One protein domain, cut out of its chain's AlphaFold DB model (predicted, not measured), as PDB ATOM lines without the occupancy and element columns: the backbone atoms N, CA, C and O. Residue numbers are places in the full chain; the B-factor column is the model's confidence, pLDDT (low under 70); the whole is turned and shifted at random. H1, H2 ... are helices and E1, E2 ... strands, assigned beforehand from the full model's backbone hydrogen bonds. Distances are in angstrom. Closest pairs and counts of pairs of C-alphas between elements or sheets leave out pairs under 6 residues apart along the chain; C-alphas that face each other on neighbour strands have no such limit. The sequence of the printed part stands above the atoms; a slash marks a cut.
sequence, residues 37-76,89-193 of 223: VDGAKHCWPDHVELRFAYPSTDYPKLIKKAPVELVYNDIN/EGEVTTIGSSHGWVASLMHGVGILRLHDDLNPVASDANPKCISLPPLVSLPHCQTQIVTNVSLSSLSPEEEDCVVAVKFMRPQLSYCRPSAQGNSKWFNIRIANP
ATOM      1  N   VAL A  37     -40.522   5.693  21.264       83.06
ATOM      2  CA  VAL A  37     -40.021   6.145  22.563       83.06
ATOM      3  C   VAL A  37     -38.682   6.853  22.340       83.06
ATOM      4  O   VAL A  37     -37.724   6.241  21.880       83.06
ATOM      5  N   ASP A  38     -38.635   8.146  22.653       81.50
ATOM      6  CA  ASP A  38     -37.458   9.026  22.539       81.50
ATOM      7  C   ASP A  38     -36.658   9.085  23.854       81.50
ATOM      8  O   ASP A  38     -35.498   9.488  23.906       81.50
ATOM      9  N   GLY A  39     -37.261   8.649  24.962       80.25
ATOM     10  CA  GLY A  39     -36.533   8.430  26.203       80.25
ATOM     11  C   GLY A  39     -37.430   8.065  27.373       80.25
ATOM     12  O   GLY A  39     -38.648   8.228  27.318       80.25
ATOM     13  N   ALA A  40     -36.791   7.619  28.448       83.94
ATOM     14  CA  ALA A  40     -37.418   7.304  29.719       83.94
ATOM     15  C   ALA A  40     -36.722   8.089  30.837       83.94
ATOM     16  O   ALA A  40     -35.497   8.229  30.835       83.94
ATOM     17  N   LYS A  41     -37.492   8.611  31.790       83.88
ATOM     18  CA  LYS A  41     -36.981   9.266  32.999       83.88
ATOM     19  C   LYS A  41     -37.589   8.593  34.225       83.88
ATOM     20  O   LYS A  41     -38.804   8.467  34.305       83.88
ATOM     21  N   HIS A  42     -36.769   8.196  35.195       80.62
ATOM     22  CA  HIS A  42     -37.286   7.722  36.480       80.62
ATOM     23  C   HIS A  42     -38.016   8.862  37.198       80.62
ATOM     24  O   HIS A  42     -37.449   9.941  37.391       80.62
ATOM     25  N   CYS A  43     -39.272   8.620  37.569       76.06
ATOM     26  CA  CYS A  43     -40.094   9.585  38.300       76.06
ATOM     27  C   CYS A  43     -40.604   9.020  39.633       76.06
ATOM     28  O   CYS A  43     -40.833   9.795  40.557       76.06
ATOM     29  N   TRP A  44     -40.754   7.696  39.744       72.44
ATOM     30  CA  TRP A  44     -41.252   6.990  40.928       72.44
ATOM     31  C   TRP A  44     -40.447   5.703  41.149       72.44
ATOM     32  O   TRP A  44     -39.740   5.300  40.223       72.44
ATOM     33  N   PRO A  45     -40.553   5.050  42.325       75.56
ATOM     34  CA  PRO A  45     -39.833   3.803  42.598       75.56
ATOM     35  C   PRO A  45     -40.063   2.748  41.508       75.56
ATOM     36  O   PRO A  45     -39.102   2.235  40.950       75.56
ATOM     37  N   ASP A  46     -41.323   2.556  41.104       81.56
ATOM     38  CA  ASP A  46     -41.699   1.463  40.195       81.56
ATOM     39  C   ASP A  46     -42.141   1.945  38.804       81.56
ATOM     40  O   ASP A  46     -42.569   1.146  37.974       81.56
ATOM     41  N   HIS A  47     -42.077   3.256  38.530       86.31
ATOM     42  CA  HIS A  47     -42.549   3.828  37.262       86.31
ATOM     43  C   HIS A  47     -41.568   4.820  36.638       86.31
ATOM     44  O   HIS A  47     -40.931   5.647  37.303       86.31
ATOM     45  N   VAL A  48     -41.547   4.801  35.310       85.06
ATOM     46  CA  VAL A  48     -40.810   5.735  34.468       85.06
ATOM     47  C   VAL A  48     -41.768   6.588  33.656       85.06
ATOM     48  O   VAL A  48     -42.853   6.171  33.255       85.06
ATOM     49  N   GLU A  49     -41.346   7.814  33.412       88.75
ATOM     50  CA  GLU A  49     -41.986   8.734  32.497       88.75
ATOM     51  C   GLU A  49     -41.376   8.551  31.108       88.75
ATOM     52  O   GLU A  49     -40.200   8.849  30.877       88.75
ATOM     53  N   LEU A  50     -42.177   8.025  30.189       86.62
ATOM     54  CA  LEU A  50     -41.819   7.817  28.798       86.62
ATOM     55  C   LEU A  50     -42.169   9.044  27.978       86.62
ATOM     56  O   LEU A  50     -43.284   9.559  28.050       86.62
ATOM     57  N   ARG A  51     -41.217   9.473  27.153       85.06
ATOM     58  CA  ARG A  51     -41.415  10.519  26.155       85.06
ATOM     59  C   ARG A  51     -41.499   9.886  24.784       85.06
ATOM     60  O   ARG A  51     -40.610   9.131  24.395       85.06
ATOM     61  N   PHE A  52     -42.542  10.237  24.048       83.19
ATOM     62  CA  PHE A  52     -42.742   9.787  22.679       83.19
ATOM     63  C   PHE A  52     -42.473  10.930  21.710       83.19
ATOM     64  O   PHE A  52     -42.855  12.078  21.957       83.19
ATOM     65  N   ALA A  53     -41.848  10.585  20.592       81.25
ATOM     66  CA  ALA A  53     -41.658  11.469  19.459       81.25
ATOM     67  C   ALA A  53     -42.331  10.884  18.216       81.25
ATOM     68  O   ALA A  53     -42.429   9.665  18.036       81.25
ATOM     69  N   TYR A  54     -42.787  11.779  17.348       80.12
ATOM     70  CA  TYR A  54     -43.281  11.444  16.023       80.12
ATOM     71  C   TYR A  54     -42.204  11.760  14.978       80.12
ATOM     72  O   TYR A  54     -41.374  12.643  15.200       80.12
ATOM     73  N   PRO A  55     -42.218  11.084  13.816       76.44
ATOM     74  CA  PRO A  55     -41.338  11.415  12.699       76.44
ATOM     75  C   PRO A  55     -41.506  12.855  12.200       76.44
ATOM     76  O   PRO A  55     -40.551  13.442  11.702       76.44
ATOM     77  N   SER A  56     -42.714  13.419  12.324       75.56
ATOM     78  CA  SER A  56     -42.973  14.832  12.045       75.56
ATOM     79  C   SER A  56     -42.846  15.664  13.322       75.56
ATOM     80  O   SER A  56     -43.324  15.270  14.387       75.56
ATOM     81  N   THR A  57     -42.243  16.845  13.185       68.38
ATOM     82  CA  THR A  57     -42.086  17.850  14.244       68.38
ATOM     83  C   THR A  57     -43.390  18.548  14.627       68.38
ATOM     84  O   THR A  57     -43.420  19.239  15.641       68.38
ATOM     85  N   ASP A  58     -44.454  18.372  13.838       73.31
ATOM     86  CA  ASP A  58     -45.735  19.067  14.029       73.31
ATOM     87  C   ASP A  58     -46.615  18.422  15.108       73.31
ATOM     88  O   ASP A  58     -47.644  18.976  15.496       73.31
ATOM     89  N   TYR A  59     -46.225  17.246  15.606       66.25
ATOM     90  CA  TYR A  59     -46.969  16.547  16.644       66.25
ATOM     91  C   TYR A  59     -46.450  16.888  18.043       66.25
ATOM     92  O   TYR A  59     -45.236  17.002  18.252       66.25
ATOM     93  N   PRO A  60     -47.350  17.004  19.035       74.44
ATOM     94  CA  PRO A  60     -46.943  17.241  20.407       74.44
ATOM     95  C   PRO A  60     -46.118  16.060  20.927       74.44
ATOM     96  O   PRO A  60     -46.416  14.896  20.654       74.44
ATOM     97  N   LYS A  61     -45.097  16.366  21.730       78.12
ATOM     98  CA  LYS A  61     -44.408  15.347  22.525       78.12
ATOM     99  C   LYS A  61     -45.396  14.788  23.543       78.12
ATOM    100  O   LYS A  61     -45.956  15.554  24.327       78.12
ATOM    101  N   LEU A  62     -45.599  13.476  23.523       80.81
ATOM    102  CA  LEU A  62     -46.471  12.800  24.482       80.81
ATOM    103  C   LEU A  62     -45.652  12.271  25.650       80.81
ATOM    104  O   LEU A  62     -44.501  11.857  25.484       80.81
ATOM    105  N   ILE A  63     -46.269  12.301  26.825       83.19
ATOM    106  CA  ILE A  63     -45.702  11.813  28.073       83.19
ATOM    107  C   ILE A  63     -46.654  10.752  28.622       83.19
ATOM    108  O   ILE A  63     -47.850  11.008  28.720       83.19
ATOM    109  N   LYS A  64     -46.126   9.575  28.973       86.19
ATOM    110  CA  LYS A  64     -46.892   8.458  29.549       86.19
ATOM    111  C   LYS A  64     -46.135   7.876  30.731       86.19
ATOM    112  O   LYS A  64     -44.908   7.782  30.686       86.19
ATOM    113  N   LYS A  65     -46.848   7.442  31.767       88.44
ATOM    114  CA  LYS A  65     -46.247   6.639  32.837       88.44
ATOM    115  C   LYS A  65     -46.276   5.165  32.453       88.44
ATOM    116  O   LYS A  65     -47.310   4.679  31.996       88.44
ATOM    117  N   ALA A  66     -45.162   4.475  32.665       86.44
ATOM    118  CA  ALA A  66     -45.044   3.041  32.436       86.44
ATOM    119  C   ALA A  66     -44.297   2.354  33.591       86.44
ATOM    120  O   ALA A  66     -43.421   2.983  34.196       86.44
ATOM    121  N   PRO A  67     -44.600   1.078  33.880       87.31
ATOM    122  CA  PRO A  67     -43.853   0.281  34.847       87.31
ATOM    123  C   PRO A  67     -42.376   0.138  34.459       87.31
ATOM    124  O   PRO A  67     -42.048  -0.090  33.291       87.31
ATOM    125  N   VAL A  68     -41.482   0.224  35.447       83.19
ATOM    126  CA  VAL A  68     -40.035  -0.009  35.265       83.19
ATOM    127  C   VAL A  68     -39.786  -1.400  34.674       83.19
ATOM    128  O   VAL A  68     -39.025  -1.513  33.717       83.19
ATOM    129  N   GLU A  69     -40.502  -2.422  35.149       83.12
ATOM    130  CA  GLU A  69     -40.385  -3.821  34.701       83.12
ATOM    131  C   GLU A  69     -40.734  -4.066  33.221       83.12
ATOM    132  O   GLU A  69     -40.417  -5.123  32.681       83.12
ATOM    133  N   LEU A  70     -41.396  -3.125  32.539       83.88
ATOM    134  CA  LEU A  70     -41.687  -3.232  31.103       83.88
ATOM    135  C   LEU A  70     -40.649  -2.508  30.238       83.88
ATOM    136  O   LEU A  70     -40.529  -2.810  29.046       83.88
ATOM    137  N   VAL A  71     -39.923  -1.552  30.826       82.75
ATOM    138  CA  VAL A  71     -38.981  -0.660  30.134       82.75
ATOM    139  C   VAL A  71     -37.533  -1.095  30.350       82.75
ATOM    140  O   VAL A  71     -36.758  -1.108  29.397       82.75
ATOM    141  N   TYR A  72     -37.189  -1.478  31.578       76.25
ATOM    142  CA  TYR A  72     -35.857  -1.895  32.010       76.25
ATOM    143  C   TYR A  72     -35.890  -3.356  32.455       76.25
ATOM    144  O   TYR A  72     -35.867  -3.664  33.643       76.25
ATOM    145  N   ASN A  73     -36.007  -4.262  31.489       70.50
ATOM    146  CA  ASN A  73     -36.111  -5.698  31.751       70.50
ATOM    147  C   ASN A  73     -35.172  -6.558  30.904       70.50
ATOM    148  O   ASN A  73     -35.392  -7.757  30.727       70.50
ATOM    149  N   ASP A  74     -34.114  -5.934  30.386       64.94
ATOM    150  CA  ASP A  74     -32.974  -6.658  29.845       64.94
ATOM    151  C   ASP A  74     -32.045  -7.041  31.002       64.94
ATOM    152  O   ASP A  74     -31.594  -6.189  31.764       64.94
ATOM    153  N   ILE A  75     -31.732  -8.333  31.089       55.59
ATOM    154  CA  ILE A  75     -30.798  -8.942  32.049       55.59
ATOM    155  C   ILE A  75     -29.418  -8.258  32.003       55.59
ATOM    156  O   ILE A  75     -28.650  -8.319  32.959       55.59
ATOM    157  N   ASN A  76     -29.082  -7.619  30.879       54.53
ATOM    158  CA  ASN A  76     -27.800  -6.957  30.667       54.53
ATOM    159  C   ASN A  76     -27.826  -5.449  30.942       54.53
ATOM    160  O   ASN A  76     -26.806  -4.802  30.699       54.53
ATOM    161  N   GLU A  89     -40.883 -12.407  42.111       51.91
ATOM    162  CA  GLU A  89     -41.757 -12.609  40.952       51.91
ATOM    163  C   GLU A  89     -40.872 -12.816  39.715       51.91
ATOM    164  O   GLU A  89     -40.121 -11.934  39.309       51.91
ATOM    165  N   GLY A  90     -40.881 -14.046  39.191       60.88
ATOM    166  CA  GLY A  90     -39.871 -14.539  38.254       60.88
ATOM    167  C   GLY A  90     -39.629 -13.649  37.033       60.88
ATOM    168  O   GLY A  90     -40.567 -13.107  36.460       60.88
ATOM    169  N   GLU A  91     -38.358 -13.595  36.623       75.38
ATOM    170  CA  GLU A  91     -37.799 -12.902  35.453       75.38
ATOM    171  C   GLU A  91     -38.834 -12.594  34.352       75.38
ATOM    172  O   GLU A  91     -39.309 -13.489  33.638       75.38
ATOM    173  N   VAL A  92     -39.206 -11.313  34.247       82.75
ATOM    174  CA  VAL A  92     -40.132 -10.786  33.240       82.75
ATOM    175  C   VAL A  92     -39.325 -10.131  32.130       82.75
ATOM    176  O   VAL A  92     -38.458  -9.313  32.407       82.75
ATOM    177  N   THR A  93     -39.625 -10.440  30.870       86.25
ATOM    178  CA  THR A  93     -38.950  -9.810  29.723       86.25
ATOM    179  C   THR A  93     -39.954  -9.338  28.684       86.25
ATOM    180  O   THR A  93     -40.903 -10.051  28.347       86.25
ATOM    181  N   THR A  94     -39.738  -8.147  28.123       88.19
ATOM    182  CA  THR A  94     -40.523  -7.628  27.000       88.19
ATOM    183  C   THR A  94     -40.108  -8.359  25.721       88.19
ATOM    184  O   THR A  94     -38.975  -8.252  25.259       88.19
ATOM    185  N   ILE A  95     -41.036  -9.106  25.120       88.31
ATOM    186  CA  ILE A  95     -40.775 -10.007  23.981       88.31
ATOM    187  C   ILE A  95     -41.272  -9.464  22.634       88.31
ATOM    188  O   ILE A  95     -40.960 -10.032  21.585       88.31
ATOM    189  N   GLY A  96     -42.044  -8.377  22.631       87.56
ATOM    190  CA  GLY A  96     -42.520  -7.742  21.403       87.56
ATOM    191  C   GLY A  96     -43.666  -6.762  21.624       87.56
ATOM    192  O   GLY A  96     -44.086  -6.516  22.751       87.56
ATOM    193  N   SER A  97     -44.185  -6.209  20.530       86.94
ATOM    194  CA  SER A  97     -45.381  -5.364  20.545       86.94
ATOM    195  C   SER A  97     -46.187  -5.528  19.259       86.94
ATOM    196  O   SER A  97     -45.642  -5.889  18.213       86.94
ATOM    197  N   SER A  98     -47.489  -5.272  19.333       86.94
ATOM    198  CA  SER A  98     -48.399  -5.320  18.195       86.94
ATOM    199  C   SER A  98     -49.616  -4.445  18.480       86.94
ATOM    200  O   SER A  98     -50.171  -4.507  19.568       86.94
ATOM    201  N   HIS A  99     -50.018  -3.605  17.522       85.19
ATOM    202  CA  HIS A  99     -51.218  -2.759  17.632       85.19
ATOM    203  C   HIS A  99     -51.306  -1.894  18.909       85.19
ATOM    204  O   HIS A  99     -52.380  -1.679  19.459       85.19
ATOM    205  N   GLY A 100     -50.163  -1.402  19.391       83.94
ATOM    206  CA  GLY A 100     -50.103  -0.577  20.602       83.94
ATOM    207  C   GLY A 100     -50.016  -1.378  21.902       83.94
ATOM    208  O   GLY A 100     -49.749  -0.792  22.941       83.94
ATOM    209  N   TRP A 101     -50.150  -2.702  21.839       89.44
ATOM    210  CA  TRP A 101     -49.960  -3.596  22.974       89.44
ATOM    211  C   TRP A 101     -48.530  -4.104  23.038       89.44
ATOM    212  O   TRP A 101     -47.922  -4.420  22.014       89.44
ATOM    213  N   VAL A 102     -48.008  -4.233  24.248       90.44
ATOM    214  CA  VAL A 102     -46.686  -4.783  24.537       90.44
ATOM    215  C   VAL A 102     -46.840  -6.138  25.187       90.44
ATOM    216  O   VAL A 102     -47.637  -6.314  26.100       90.44
ATOM    217  N   ALA A 103     -46.077  -7.107  24.701       92.38
ATOM    218  CA  ALA A 103     -46.064  -8.451  25.240       92.38
ATOM    219  C   ALA A 103     -44.867  -8.620  26.176       92.38
ATOM    220  O   ALA A 103     -43.726  -8.420  25.751       92.38
ATOM    221  N   SER A 104     -45.123  -9.047  27.412       91.81
ATOM    222  CA  SER A 104     -44.091  -9.527  28.329       91.81
ATOM    223  C   SER A 104     -44.268 -11.017  28.623       91.81
ATOM    224  O   SER A 104     -45.373 -11.558  28.552       91.81
ATOM    225  N   LEU A 105     -43.162 -11.699  28.906       90.50
ATOM    226  CA  LEU A 105     -43.129 -13.109  29.269       90.50
ATOM    227  C   LEU A 105     -42.532 -13.255  30.661       90.50
ATOM    228  O   LEU A 105     -41.412 -12.819  30.893       90.50
ATOM    229  N   MET A 106     -43.269 -13.909  31.554       89.62
ATOM    230  CA  MET A 106     -42.771 -14.305  32.867       89.62
ATOM    231  C   MET A 106     -42.118 -15.682  32.734       89.62
ATOM    232  O   MET A 106     -42.815 -16.697  32.632       89.62
ATOM    233  N   HIS A 107     -40.790 -15.738  32.685       83.50
ATOM    234  CA  HIS A 107     -40.051 -16.948  32.319       83.50
ATOM    235  C   HIS A 107     -40.256 -18.104  33.305       83.50
ATOM    236  O   HIS A 107     -40.371 -19.254  32.876       83.50
ATOM    237  N   GLY A 108     -40.384 -17.807  34.603       82.25
ATOM    238  CA  GLY A 108     -40.579 -18.821  35.646       82.25
ATOM    239  C   GLY A 108     -41.899 -19.595  35.532       82.25
ATOM    240  O   GLY A 108     -41.945 -20.785  35.833       82.25
ATOM    241  N   VAL A 109     -42.965 -18.944  35.053       86.44
ATOM    242  CA  VAL A 109     -44.316 -19.534  34.943       86.44
ATOM    243  C   VAL A 109     -44.766 -19.767  33.496       86.44
ATOM    244  O   VAL A 109     -45.748 -20.467  33.255       86.44
ATOM    245  N   GLY A 110     -44.066 -19.196  32.513       88.62
ATOM    246  CA  GLY A 110     -44.415 -19.282  31.094       88.62
ATOM    247  C   GLY A 110     -45.681 -18.509  30.715       88.62
ATOM    248  O   GLY A 110     -46.290 -18.816  29.692       88.62
ATOM    249  N   ILE A 111     -46.102 -17.540  31.533       91.75
ATOM    250  CA  ILE A 111     -47.297 -16.720  31.299       91.75
ATOM    251  C   ILE A 111     -46.918 -15.516  30.442       91.75
ATOM    252  O   ILE A 111     -46.005 -14.762  30.782       91.75
ATOM    253  N   LEU A 112     -47.642 -15.334  29.336       92.94
ATOM    254  CA  LEU A 112     -47.541 -14.146  28.495       92.94
ATOM    255  C   LEU A 112     -48.577 -13.119  28.950       92.94
ATOM    256  O   LEU A 112     -49.760 -13.449  29.046       92.94
ATOM    257  N   ARG A 113     -48.146 -11.880  29.186       93.25
ATOM    258  CA  ARG A 113     -49.016 -10.742  29.499       93.25
ATOM    259  C   ARG A 113     -49.005  -9.733  28.350       93.25
ATOM    260  O   ARG A 113     -47.953  -9.474  27.769       93.25
ATOM    261  N   LEU A 114     -50.171  -9.193  28.011       93.38
ATOM    262  CA  LEU A 114     -50.342  -8.099  27.054       93.38
ATOM    263  C   LEU A 114     -50.710  -6.833  27.819       93.38
ATOM    264  O   LEU A 114     -51.717  -6.836  28.521       93.38
ATOM    265  N   HIS A 115     -49.929  -5.776  27.637       91.62
ATOM    266  CA  HIS A 115     -50.054  -4.500  28.341       91.62
ATOM    267  C   HIS A 115     -50.324  -3.368  27.357       91.62
ATOM    268  O   HIS A 115     -49.727  -3.351  26.277       91.62
ATOM    269  N   ASP A 116     -51.158  -2.401  27.726       90.62
ATOM    270  CA  ASP A 116     -51.306  -1.146  26.978       90.62
ATOM    271  C   ASP A 116     -50.472   0.009  27.568       90.62
ATOM    272  O   ASP A 116     -50.501   1.119  27.044       90.62
ATOM    273  N   ASP A 117     -49.654  -0.244  28.594       87.50
ATOM    274  CA  ASP A 117     -48.874   0.777  29.310       87.50
ATOM    275  C   ASP A 117     -47.902   1.584  28.438       87.50
ATOM    276  O   ASP A 117     -47.622   2.746  28.740       87.50
ATOM    277  N   LEU A 118     -47.393   0.998  27.345       84.38
ATOM    278  CA  LEU A 118     -46.501   1.698  26.407       84.38
ATOM    279  C   LEU A 118     -47.258   2.370  25.251       84.38
ATOM    280  O   LEU A 118     -46.633   2.909  24.335       84.38
ATOM    281  N   ASN A 119     -48.591   2.344  25.273       84.81
ATOM    282  CA  ASN A 119     -49.425   3.069  24.332       84.81
ATOM    283  C   ASN A 119     -49.624   4.516  24.819       84.81
ATOM    284  O   ASN A 119     -50.279   4.736  25.840       84.81
ATOM    285  N   PRO A 120     -49.137   5.535  24.088       79.88
ATOM    286  CA  PRO A 120     -49.235   6.921  24.535       79.88
ATOM    287  C   PRO A 120     -50.665   7.480  24.526       79.88
ATOM    288  O   PRO A 120     -50.883   8.557  25.072       79.88
ATOM    289  N   VAL A 121     -51.633   6.784  23.912       81.19
ATOM    290  CA  VAL A 121     -53.057   7.175  23.954       81.19
ATOM    291  C   VAL A 121     -53.883   6.344  24.942       81.19
ATOM    292  O   VAL A 121     -55.088   6.567  25.054       81.19
ATOM    293  N   ALA A 122     -53.272   5.375  25.634       83.75
ATOM    294  CA  ALA A 122     -53.950   4.594  26.666       83.75
ATOM    295  C   ALA A 122     -54.096   5.388  27.971       83.75
ATOM    296  O   ALA A 122     -53.358   6.337  28.241       83.75
ATOM    297  N   SER A 123     -55.070   4.990  28.790       81.88
ATOM    298  CA  SER A 123     -55.360   5.651  30.063       81.88
ATOM    299  C   SER A 123     -54.259   5.384  31.090       81.88
ATOM    300  O   SER A 123     -53.931   4.235  31.362       81.88
ATOM    301  N   ASP A 124     -53.743   6.436  31.729       81.00
ATOM    302  CA  ASP A 124     -52.873   6.297  32.908       81.00
ATOM    303  C   ASP A 124     -53.626   5.785  34.144       81.00
ATOM    304  O   ASP A 124     -53.038   5.152  35.013       81.00
ATOM    305  N   ALA A 125     -54.922   6.091  34.253       83.56
ATOM    306  CA  ALA A 125     -55.710   5.791  35.449       83.56
ATOM    307  C   ALA A 125     -56.221   4.343  35.487       83.56
ATOM    308  O   ALA A 125     -56.612   3.859  36.544       83.56
ATOM    309  N   ASN A 126     -56.265   3.679  34.332       83.25
ATOM    310  CA  ASN A 126     -56.764   2.316  34.201       83.25
ATOM    311  C   ASN A 126     -55.945   1.564  33.141       83.25
ATOM    312  O   ASN A 126     -56.468   1.329  32.045       83.25
ATOM    313  N   PRO A 127     -54.664   1.265  33.434       83.94
ATOM    314  CA  PRO A 127     -53.839   0.451  32.554       83.94
ATOM    315  C   PRO A 127     -54.437  -0.948  32.437       83.94
ATOM    316  O   PRO A 127     -55.015  -1.489  33.386       83.94
ATOM    317  N   LYS A 128     -54.322  -1.531  31.252       89.62
ATOM    318  CA  LYS A 128     -54.914  -2.820  30.930       89.62
ATOM    319  C   LYS A 128     -53.835  -3.869  30.763       89.62
ATOM    320  O   LYS A 128     -52.926  -3.730  29.949       89.62
ATOM    321  N   CYS A 129     -54.014  -4.973  31.482       91.06
ATOM    322  CA  CYS A 129     -53.154  -6.141  31.398       91.06
ATOM    323  C   CYS A 129     -53.998  -7.400  31.183       91.06
ATOM    324  O   CYS A 129     -54.874  -7.721  31.987       91.06
ATOM    325  N   ILE A 130     -53.725  -8.128  30.101       91.94
ATOM    326  CA  ILE A 130     -54.367  -9.410  29.796       91.94
ATOM    327  C   ILE A 130     -53.336 -10.518  29.950       91.94
ATOM    328  O   ILE A 130     -52.358 -10.579  29.206       91.94
ATOM    329  N   SER A 131     -53.579 -11.425  30.893       92.62
ATOM    330  CA  SER A 131     -52.756 -12.621  31.079       92.62
ATOM    331  C   SER A 131     -53.289 -13.768  30.227       92.62
ATOM    332  O   SER A 131     -54.457 -14.149  30.320       92.62
ATOM    333  N   LEU A 132     -52.424 -14.331  29.391       93.62
ATOM    334  CA  LEU A 132     -52.713 -15.535  28.624       93.62
ATOM    335  C   LEU A 132     -52.383 -16.789  29.448       93.62
ATOM    336  O   LEU A 132     -51.643 -16.712  30.431       93.62
ATOM    337  N   PRO A 133     -52.890 -17.969  29.053       93.31
ATOM    338  CA  PRO A 133     -52.532 -19.215  29.718       93.31
ATOM    339  C   PRO A 133     -51.014 -19.463  29.667       93.31
ATOM    340  O   PRO A 133     -50.339 -18.931  28.780       93.31
ATOM    341  N   PRO A 134     -50.462 -20.323  30.536       92.56
ATOM    342  CA  PRO A 134     -49.069 -20.744  30.429       92.56
ATOM    343  C   PRO A 134     -48.761 -21.369  29.063       92.56
ATOM    344  O   PRO A 134     -49.536 -22.178  28.538       92.56
ATOM    345  N   LEU A 135     -47.627 -20.994  28.478       92.50
ATOM    346  CA  LEU A 135     -47.151 -21.534  27.210       92.50
ATOM    347  C   LEU A 135     -46.881 -23.035  27.324       92.50
ATOM    348  O   LEU A 135     -46.193 -23.503  28.228       92.50
ATOM    349  N   VAL A 136     -47.371 -23.792  26.342       90.75
ATOM    350  CA  VAL A 136     -47.181 -25.245  26.279       90.75
ATOM    351  C   VAL A 136     -46.182 -25.580  25.178       90.75
ATOM    352  O   VAL A 136     -46.407 -25.276  24.006       90.75
ATOM    353  N   SER A 137     -45.078 -26.229  25.545       89.94
ATOM    354  CA  SER A 137     -44.087 -26.728  24.587       89.94
ATOM    355  C   SER A 137     -44.555 -28.034  23.939       89.94
ATOM    356  O   SER A 137     -44.972 -28.966  24.625       89.94
ATOM    357  N   LEU A 138     -44.463 -28.124  22.611       89.38
ATOM    358  CA  LEU A 138     -44.604 -29.393  21.893       89.38
ATOM    359  C   LEU A 138     -43.360 -30.281  22.104       89.38
ATOM    360  O   LEU A 138     -42.281 -29.756  22.390       89.38
ATOM    361  N   PRO A 139     -43.450 -31.611  21.901       85.31
ATOM    362  CA  PRO A 139     -42.284 -32.491  21.967       85.31
ATOM    363  C   PRO A 139     -41.134 -31.993  21.081       85.31
ATOM    364  O   PRO A 139     -41.333 -31.658  19.908       85.31
ATOM    365  N   HIS A 140     -39.926 -31.945  21.646       79.06
ATOM    366  CA  HIS A 140     -38.705 -31.424  21.006       79.06
ATOM    367  C   HIS A 140     -38.744 -29.930  20.623       79.06
ATOM    368  O   HIS A 140     -37.875 -29.454  19.888       79.06
ATOM    369  N   CYS A 141     -39.727 -29.182  21.127       79.88
ATOM    370  CA  CYS A 141     -39.795 -27.728  21.055       79.88
ATOM    371  C   CYS A 141     -39.577 -27.138  22.459       79.88
ATOM    372  O   CYS A 141     -39.809 -27.803  23.464       79.88
ATOM    373  N   GLN A 142     -39.095 -25.899  22.525       78.44
ATOM    374  CA  GLN A 142     -38.988 -25.125  23.763       78.44
ATOM    375  C   GLN A 142     -39.621 -23.759  23.518       78.44
ATOM    376  O   GLN A 142     -39.428 -23.179  22.445       78.44
ATOM    377  N   THR A 143     -40.342 -23.249  24.512       80.19
ATOM    378  CA  THR A 143     -41.064 -21.967  24.456       80.19
ATOM    379  C   THR A 143     -40.342 -20.817  25.163       80.19
ATOM    380  O   THR A 143     -40.897 -19.732  25.275       80.19
ATOM    381  N   GLN A 144     -39.103 -21.025  25.617       74.88
ATOM    382  CA  GLN A 144     -38.350 -20.029  26.393       74.88
ATOM    383  C   GLN A 144     -37.873 -18.830  25.564       74.88
ATOM    384  O   GLN A 144     -37.729 -17.740  26.100       74.88
ATOM    385  N   ILE A 145     -37.625 -19.014  24.261       83.06
ATOM    386  CA  ILE A 145     -37.114 -17.945  23.394       83.06
ATOM    387  C   ILE A 145     -38.183 -17.567  22.375       83.06
ATOM    388  O   ILE A 145     -38.349 -18.233  21.342       83.06
ATOM    389  N   VAL A 146     -38.898 -16.483  22.669       87.19
ATOM    390  CA  VAL A 146     -39.846 -15.848  21.752       87.19
ATOM    391  C   VAL A 146     -39.090 -14.935  20.790       87.19
ATOM    392  O   VAL A 146     -38.180 -14.206  21.166       87.19
ATOM    393  N   THR A 147     -39.458 -14.998  19.514       87.50
ATOM    394  CA  THR A 147     -38.870 -14.175  18.445       87.50
ATOM    395  C   THR A 147     -39.829 -13.124  17.913       87.50
ATOM    396  O   THR A 147     -39.378 -12.146  17.323       87.50
ATOM    397  N   ASN A 148     -41.139 -13.341  18.053       89.50
ATOM    398  CA  ASN A 148     -42.157 -12.410  17.587       89.50
ATOM    399  C   ASN A 148     -43.504 -12.674  18.279       89.50
ATOM    400  O   ASN A 148     -43.825 -13.829  18.574       89.50
ATOM    401  N   VAL A 149     -44.290 -11.613  18.456       91.62
ATOM    402  CA  VAL A 149     -45.684 -11.636  18.903       91.62
ATOM    403  C   VAL A 149     -46.510 -10.770  17.953       91.62
ATOM    404  O   VAL A 149     -46.121  -9.647  17.648       91.62
ATOM    405  N   SER A 150     -47.658 -11.275  17.505       94.12
ATOM    406  CA  SER A 150     -48.585 -10.538  16.639       94.12
ATOM    407  C   SER A 150     -50.012 -10.672  17.145       94.12
ATOM    408  O   SER A 150     -50.429 -11.775  17.492       94.12
ATOM    409  N   LEU A 151     -50.767  -9.577  17.126       91.75
ATOM    410  CA  LEU A 151     -52.222  -9.586  17.262       91.75
ATOM    411  C   LEU A 151     -52.859  -9.542  15.868       91.75
ATOM    412  O   LEU A 151     -52.278  -8.971  14.945       91.75
ATOM    413  N   SER A 152     -54.021 -10.171  15.701       91.00
ATOM    414  CA  SER A 152     -54.805 -10.084  14.458       91.00
ATOM    415  C   SER A 152     -55.693  -8.840  14.391       91.00
ATOM    416  O   SER A 152     -56.083  -8.435  13.297       91.00
ATOM    417  N   SER A 153     -56.012  -8.259  15.548       87.88
ATOM    418  CA  SER A 153     -56.891  -7.102  15.714       87.88
ATOM    419  C   SER A 153     -56.180  -5.950  16.420       87.88
ATOM    420  O   SER A 153     -55.100  -6.122  16.987       87.88
ATOM    421  N   LEU A 154     -56.812  -4.771  16.406       84.69
ATOM    422  CA  LEU A 154     -56.314  -3.594  17.116       84.69
ATOM    423  C   LEU A 154     -56.338  -3.792  18.634       84.69
ATOM    424  O   LEU A 154     -55.437  -3.321  19.325       84.69
ATOM    425  N   SER A 155     -57.351  -4.497  19.140       86.75
ATOM    426  CA  SER A 155     -57.456  -4.834  20.554       86.75
ATOM    427  C   SER A 155     -57.499  -6.354  20.778       86.75
ATOM    428  O   SER A 155     -58.252  -7.052  20.098       86.75
ATOM    429  N   PRO A 156     -56.737  -6.894  21.747       89.44
ATOM    430  CA  PRO A 156     -56.854  -8.273  22.219       89.44
ATOM    431  C   PRO A 156     -58.178  -8.561  22.933       89.44
ATOM    432  O   PRO A 156     -58.476  -9.718  23.185       89.44
ATOM    433  N   GLU A 157     -58.972  -7.539  23.254       88.25
ATOM    434  CA  GLU A 157     -60.299  -7.698  23.862       88.25
ATOM    435  C   GLU A 157     -61.397  -8.015  22.842       88.25
ATOM    436  O   GLU A 157     -62.496  -8.404  23.229       88.25
ATOM    437  N   GLU A 158     -61.129  -7.817  21.549       88.50
ATOM    438  CA  GLU A 158     -62.081  -8.174  20.498       88.50
ATOM    439  C   GLU A 158     -62.287  -9.695  20.462       88.50
ATOM    440  O   GLU A 158     -61.323 -10.458  20.511       88.50
ATOM    441  N   GLU A 159     -63.542 -10.135  20.325       86.44
ATOM    442  CA  GLU A 159     -63.951 -11.550  20.397       86.44
ATOM    443  C   GLU A 159     -63.173 -12.463  19.430       86.44
ATOM    444  O   GLU A 159     -62.789 -13.583  19.776       86.44
ATOM    445  N   ASP A 160     -62.889 -11.957  18.228       88.31
ATOM    446  CA  ASP A 160     -62.180 -12.684  17.175       88.31
ATOM    447  C   ASP A 160     -60.659 -12.449  17.176       88.31
ATOM    448  O   ASP A 160     -59.956 -12.957  16.294       88.31
ATOM    449  N   CYS A 161     -60.117 -11.707  18.150       91.75
ATOM    450  CA  CYS A 161     -58.686 -11.441  18.204       91.75
ATOM    451  C   CYS A 161     -57.888 -12.718  18.499       91.75
ATOM    452  O   CYS A 161     -58.206 -13.519  19.380       91.75
ATOM    453  N   VAL A 162     -56.797 -12.898  17.758       94.06
ATOM    454  CA  VAL A 162     -55.843 -13.988  17.925       94.06
ATOM    455  C   VAL A 162     -54.461 -13.403  18.175       94.06
ATOM    456  O   VAL A 162     -53.953 -12.598  17.395       94.06
ATOM    457  N   VAL A 163     -53.822 -13.878  19.239       94.69
ATOM    458  CA  VAL A 163     -52.401 -13.678  19.517       94.69
ATOM    459  C   VAL A 163     -51.634 -14.828  18.893       94.69
ATOM    460  O   VAL A 163     -51.917 -15.987  19.189       94.69
ATOM    461  N   ALA A 164     -50.632 -14.521  18.080       95.50
ATOM    462  CA  ALA A 164     -49.664 -15.479  17.568       95.50
ATOM    463  C   ALA A 164     -48.295 -15.231  18.206       95.50
ATOM    464  O   ALA A 164     -47.813 -14.101  18.228       95.50
ATOM    465  N   VAL A 165     -47.645 -16.294  18.675       94.06
ATOM    466  CA  VAL A 165     -46.306 -16.257  19.272       94.06
ATOM    467  C   VAL A 165     -45.385 -17.180  18.492       94.06
ATOM    468  O   VAL A 165     -45.613 -18.391  18.414       94.06
ATOM    469  N   LYS A 166     -44.325 -16.608  17.917       91.44
ATOM    470  CA  LYS A 166     -43.300 -17.353  17.187       91.44
ATOM    471  C   LYS A 166     -42.098 -17.602  18.081       91.44
ATOM    472  O   LYS A 166     -41.470 -16.656  18.560       91.44
ATOM    473  N   PHE A 167     -41.704 -18.860  18.207       89.88
ATOM    474  CA  PHE A 167     -40.512 -19.247  18.952       89.88
ATOM    475  C   PHE A 167     -39.299 -19.374  18.037       89.88
ATOM    476  O   PHE A 167     -39.414 -19.518  16.820       89.88
ATOM    477  N   MET A 168     -38.113 -19.346  18.639       85.88
ATOM    478  CA  MET A 168     -36.864 -19.632  17.929       85.88
ATOM    479  C   MET A 168     -36.795 -21.096  17.456       85.88
ATOM    480  O   MET A 168     -36.132 -21.428  16.476       85.88
ATOM    481  N   ARG A 169     -37.491 -21.985  18.172       86.62
ATOM    482  CA  ARG A 169     -37.693 -23.398  17.836       86.62
ATOM    483  C   ARG A 169     -38.847 -23.563  16.831       86.62
ATOM    484  O   ARG A 169     -39.610 -22.622  16.637       86.62
ATOM    485  N   PRO A 170     -39.004 -24.742  16.190       89.19
ATOM    486  CA  PRO A 170     -40.040 -25.006  15.180       89.19
ATOM    487  C   PRO A 170     -41.462 -25.111  15.764       89.19
ATOM    488  O   PRO A 170     -42.174 -26.086  15.534       89.19
ATOM    489  N   GLN A 171     -41.888 -24.107  16.521       91.81
ATOM    490  CA  GLN A 171     -43.205 -24.006  17.124       91.81
ATOM    491  C   GLN A 171     -43.782 -22.614  16.868       91.81
ATOM    492  O   GLN A 171     -43.087 -21.598  16.929       91.81
ATOM    493  N   LEU A 172     -45.079 -22.595  16.602       93.31
ATOM    494  CA  LEU A 172     -45.905 -21.406  16.512       93.31
ATOM    495  C   LEU A 172     -47.153 -21.655  17.346       93.31
ATOM    496  O   LEU A 172     -47.801 -22.691  17.187       93.31
ATOM    497  N   SER A 173     -47.460 -20.740  18.254       94.69
ATOM    498  CA  SER A 173     -48.581 -20.886  19.180       94.69
ATOM    499  C   SER A 173     -49.584 -19.768  18.968       94.69
ATOM    500  O   SER A 173     -49.194 -18.618  18.790       94.69
ATOM    501  N   TYR A 174     -50.867 -20.111  19.008       95.06
ATOM    502  CA  TYR A 174     -51.967 -19.166  18.867       95.06
ATOM    503  C   TYR A 174     -52.899 -19.237  20.063       95.06
ATOM    504  O   TYR A 174     -53.186 -20.328  20.554       95.06
ATOM    505  N   CYS A 175     -53.408 -18.097  20.499       94.06
ATOM    506  CA  CYS A 175     -54.394 -18.013  21.565       94.06
ATOM    507  C   CYS A 175     -55.436 -16.958  21.213       94.06
ATOM    508  O   CYS A 175     -55.086 -15.925  20.651       94.06
ATOM    509  N   ARG A 176     -56.699 -17.206  21.559       93.62
ATOM    510  CA  ARG A 176     -57.694 -16.135  21.639       93.62
ATOM    511  C   ARG A 176     -57.653 -15.571  23.055       93.62
ATOM    512  O   ARG A 176     -57.891 -16.359  23.976       93.62
ATOM    513  N   PRO A 177     -57.315 -14.288  23.254       90.00
ATOM    514  CA  PRO A 177     -57.423 -13.671  24.562       90.00
ATOM    515  C   PRO A 177     -58.899 -13.601  24.942       90.00
ATOM    516  O   PRO A 177     -59.731 -13.123  24.183       90.00
ATOM    517  N   SER A 178     -59.231 -14.101  26.120       77.50
ATOM    518  CA  SER A 178     -60.555 -13.980  26.707       77.50
ATOM    519  C   SER A 178     -60.415 -13.315  28.062       77.50
ATOM    520  O   SER A 178     -59.670 -13.798  28.919       77.50
ATOM    521  N   ALA A 179     -61.184 -12.248  28.278       64.19
ATOM    522  CA  ALA A 179     -61.330 -11.630  29.594       64.19
ATOM    523  C   ALA A 179     -61.924 -12.606  30.633       64.19
ATOM    524  O   ALA A 179     -61.776 -12.402  31.832       64.19
ATOM    525  N   GLN A 180     -62.570 -13.688  30.179       64.56
ATOM    526  CA  GLN A 180     -63.234 -14.686  31.017       64.56
ATOM    527  C   GLN A 180     -62.336 -15.889  31.371       64.56
ATOM    528  O   GLN A 180     -62.802 -16.848  31.983       64.56
ATOM    529  N   GLY A 181     -61.052 -15.867  30.985       66.50
ATOM    530  CA  GLY A 181     -60.039 -16.829  31.446       66.50
ATOM    531  C   GLY A 181     -60.105 -18.235  30.831       66.50
ATOM    532  O   GLY A 181     -59.308 -19.097  31.189       66.50
ATOM    533  N   ASN A 182     -61.001 -18.484  29.875       77.38
ATOM    534  CA  ASN A 182     -61.127 -19.765  29.159       77.38
ATOM    535  C   ASN A 182     -60.217 -19.882  27.917       77.38
ATOM    536  O   ASN A 182     -60.394 -20.775  27.084       77.38
ATOM    537  N   SER A 183     -59.246 -18.980  27.784       87.44
ATOM    538  CA  SER A 183     -58.262 -18.956  26.705       87.44
ATOM    539  C   SER A 183     -57.444 -20.256  26.669       87.44
ATOM    540  O   SER A 183     -57.101 -20.825  27.705       87.44
ATOM    541  N   LYS A 184     -57.074 -20.728  25.474       92.38
ATOM    542  CA  LYS A 184     -56.213 -21.911  25.300       92.38
ATOM    543  C   LYS A 184     -55.217 -21.709  24.166       92.38
ATOM    544  O   LYS A 184     -55.537 -21.071  23.163       92.38
ATOM    545  N   TRP A 185     -54.031 -22.294  24.317       94.62
ATOM    546  CA  TRP A 185     -53.027 -22.352  23.260       94.62
ATOM    547  C   TRP A 185     -53.312 -23.453  22.239       94.62
ATOM    548  O   TRP A 185     -53.518 -24.619  22.583       94.62
ATOM    549  N   PHE A 186     -53.234 -23.078  20.969       94.44
ATOM    550  CA  PHE A 186     -53.169 -23.964  19.817       94.44
ATOM    551  C   PHE A 186     -51.745 -23.936  19.275       94.44
ATOM    552  O   PHE A 186     -51.272 -22.901  18.810       94.44
ATOM    553  N   ASN A 187     -51.048 -25.066  19.352       94.94
ATOM    554  CA  ASN A 187     -49.637 -25.154  18.994       94.94
ATOM    555  C   ASN A 187     -49.478 -25.880  17.659       94.94
ATOM    556  O   ASN A 187     -49.996 -26.981  17.480       94.94
ATOM    557  N   ILE A 188     -48.721 -25.287  16.742       92.69
ATOM    558  CA  ILE A 188     -48.370 -25.863  15.448       92.69
ATOM    559  C   ILE A 188     -46.862 -26.077  15.414       92.69
ATOM    560  O   ILE A 188     -46.083 -25.151  15.651       92.69
ATOM    561  N   ARG A 189     -46.441 -27.302  15.084       91.00
ATOM    562  CA  ARG A 189     -45.040 -27.591  14.776       91.00
ATOM    563  C   ARG A 189     -44.756 -27.162  13.344       91.00
ATOM    564  O   ARG A 189     -45.368 -27.671  12.409       91.00
ATOM    565  N   ILE A 190     -43.810 -26.251  13.168       86.38
ATOM    566  CA  ILE A 190     -43.334 -25.863  11.841       86.38
ATOM    567  C   ILE A 190     -42.344 -26.935  11.381       86.38
ATOM    568  O   ILE A 190     -41.395 -27.253  12.095       86.38
ATOM    569  N   ALA A 191     -42.540 -27.524  10.202       81.06
ATOM    570  CA  ALA A 191     -41.546 -28.442   9.653       81.06
ATOM    571  C   ALA A 191     -40.212 -27.697   9.492       81.06
ATOM    572  O   ALA A 191     -40.173 -26.621   8.900       81.06
ATOM    573  N   ASN A 192     -39.122 -28.249  10.031       64.81
ATOM    574  CA  ASN A 192     -37.800 -27.684   9.791       64.81
ATOM    575  C   ASN A 192     -37.465 -27.900   8.303       64.81
ATOM    576  O   ASN A 192     -37.357 -29.064   7.901       64.81
ATOM    577  N   PRO A 193     -37.278 -26.838   7.493       58.03
ATOM    578  CA  PRO A 193     -36.917 -26.988   6.084       58.03
ATOM    579  C   PRO A 193     -35.649 -27.834   5.894       58.03
ATOM    580  O   PRO A 193     -35.492 -28.491   4.871       58.03
TER     581      PRO A 193
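This is residues 37 to 76 and 89 to 193 of the 223 residues of the protein "(rape) hypothetical protein" of Brassica napus (UniProt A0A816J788). Two antiparallel sheets of four strands, E4 to E7 and E8 to E11, form a sandwich, partly face to face with their strands crossed. At one end of the longest axis lies a small third sheet, E1 to E3, with the short helix H1 between it and the sandwich. The 145 printed residues run E1, E2, E3, H1, then E4 to E11; each sheet is a meander, each strand the antiparallel neighbour of the one before. The class is mostly strand, with under half of the residues in named elements. The whole is compact, radius of gyration of the C-alphas 16.2 A, spanning 49 by 35 by 33 A.

E1, residues 37 to 42, and E2, residues 47 to 53, form a hairpin, with N 41 and O 49 2.9 A apart. E2 and E3, residues 62 to 67, form another, with N 50 and O 64 2.8 A apart. H1, residues 68 to 71, is on this sheet over E2 at a height over the sheet of 8.2 A, only just, on a local plane fitted to 6 C-alphas. H1 is too short for any O i to N i+4 pair; its one O i to N i+3 pair is within range. The strongly twisted sheet of E4, residues 92 to 98, E5, residues 101 to 106, E6, residues 111 to 115, and E7, residues 129 to 134, follows; H1 only grazes it with residues 69 to 71. Its neighbours are within hydrogen-bond range at N 95 and O 103, 2.8 A, N 104 and O 113, 2.9 A, and N 114 and O 130, 2.9 A. The other sheet of the sandwich has E8, residues 146 to 151, E9, residues 163 to 167, E10, residues 171 to 175, and E11, residues 185 to 189, with N 150 and O 164 2.9 A, N 165 and O 173 2.8 A, and N 174 and O 186 2.8 A apart. The closest C-alphas of E4 and E8 are those of Ser 98 and Ser 150, 5.4 A. The strands of the two sheets stand at 53 degrees.

E1 begins at C-alpha 37 (-40.021, 6.145, 22.563). E2 is 19.4 A long, E4 18.0 A, E3 16.5 A and E5 16.3 A. E4 begins at C-alpha 92 (-40.132, -10.786, 33.240). E11 ends at C-alpha 189 (-45.040, -27.591, 14.776).

The C-alphas of Asp 58 and Pro 139 are the two farthest apart, 52.3 A. Residues 77 to 88 are not printed, and C-alphas 76 and 89 across this cut are 18.2 A apart. The links E6 to E7, E7 to E8 and E8 to E9 are long. Mean pLDDT of the printed part is 84.3; residues 57, 59, 74 to 76, 89 to 90, 179 to 181 and 192 to 193 are under 70.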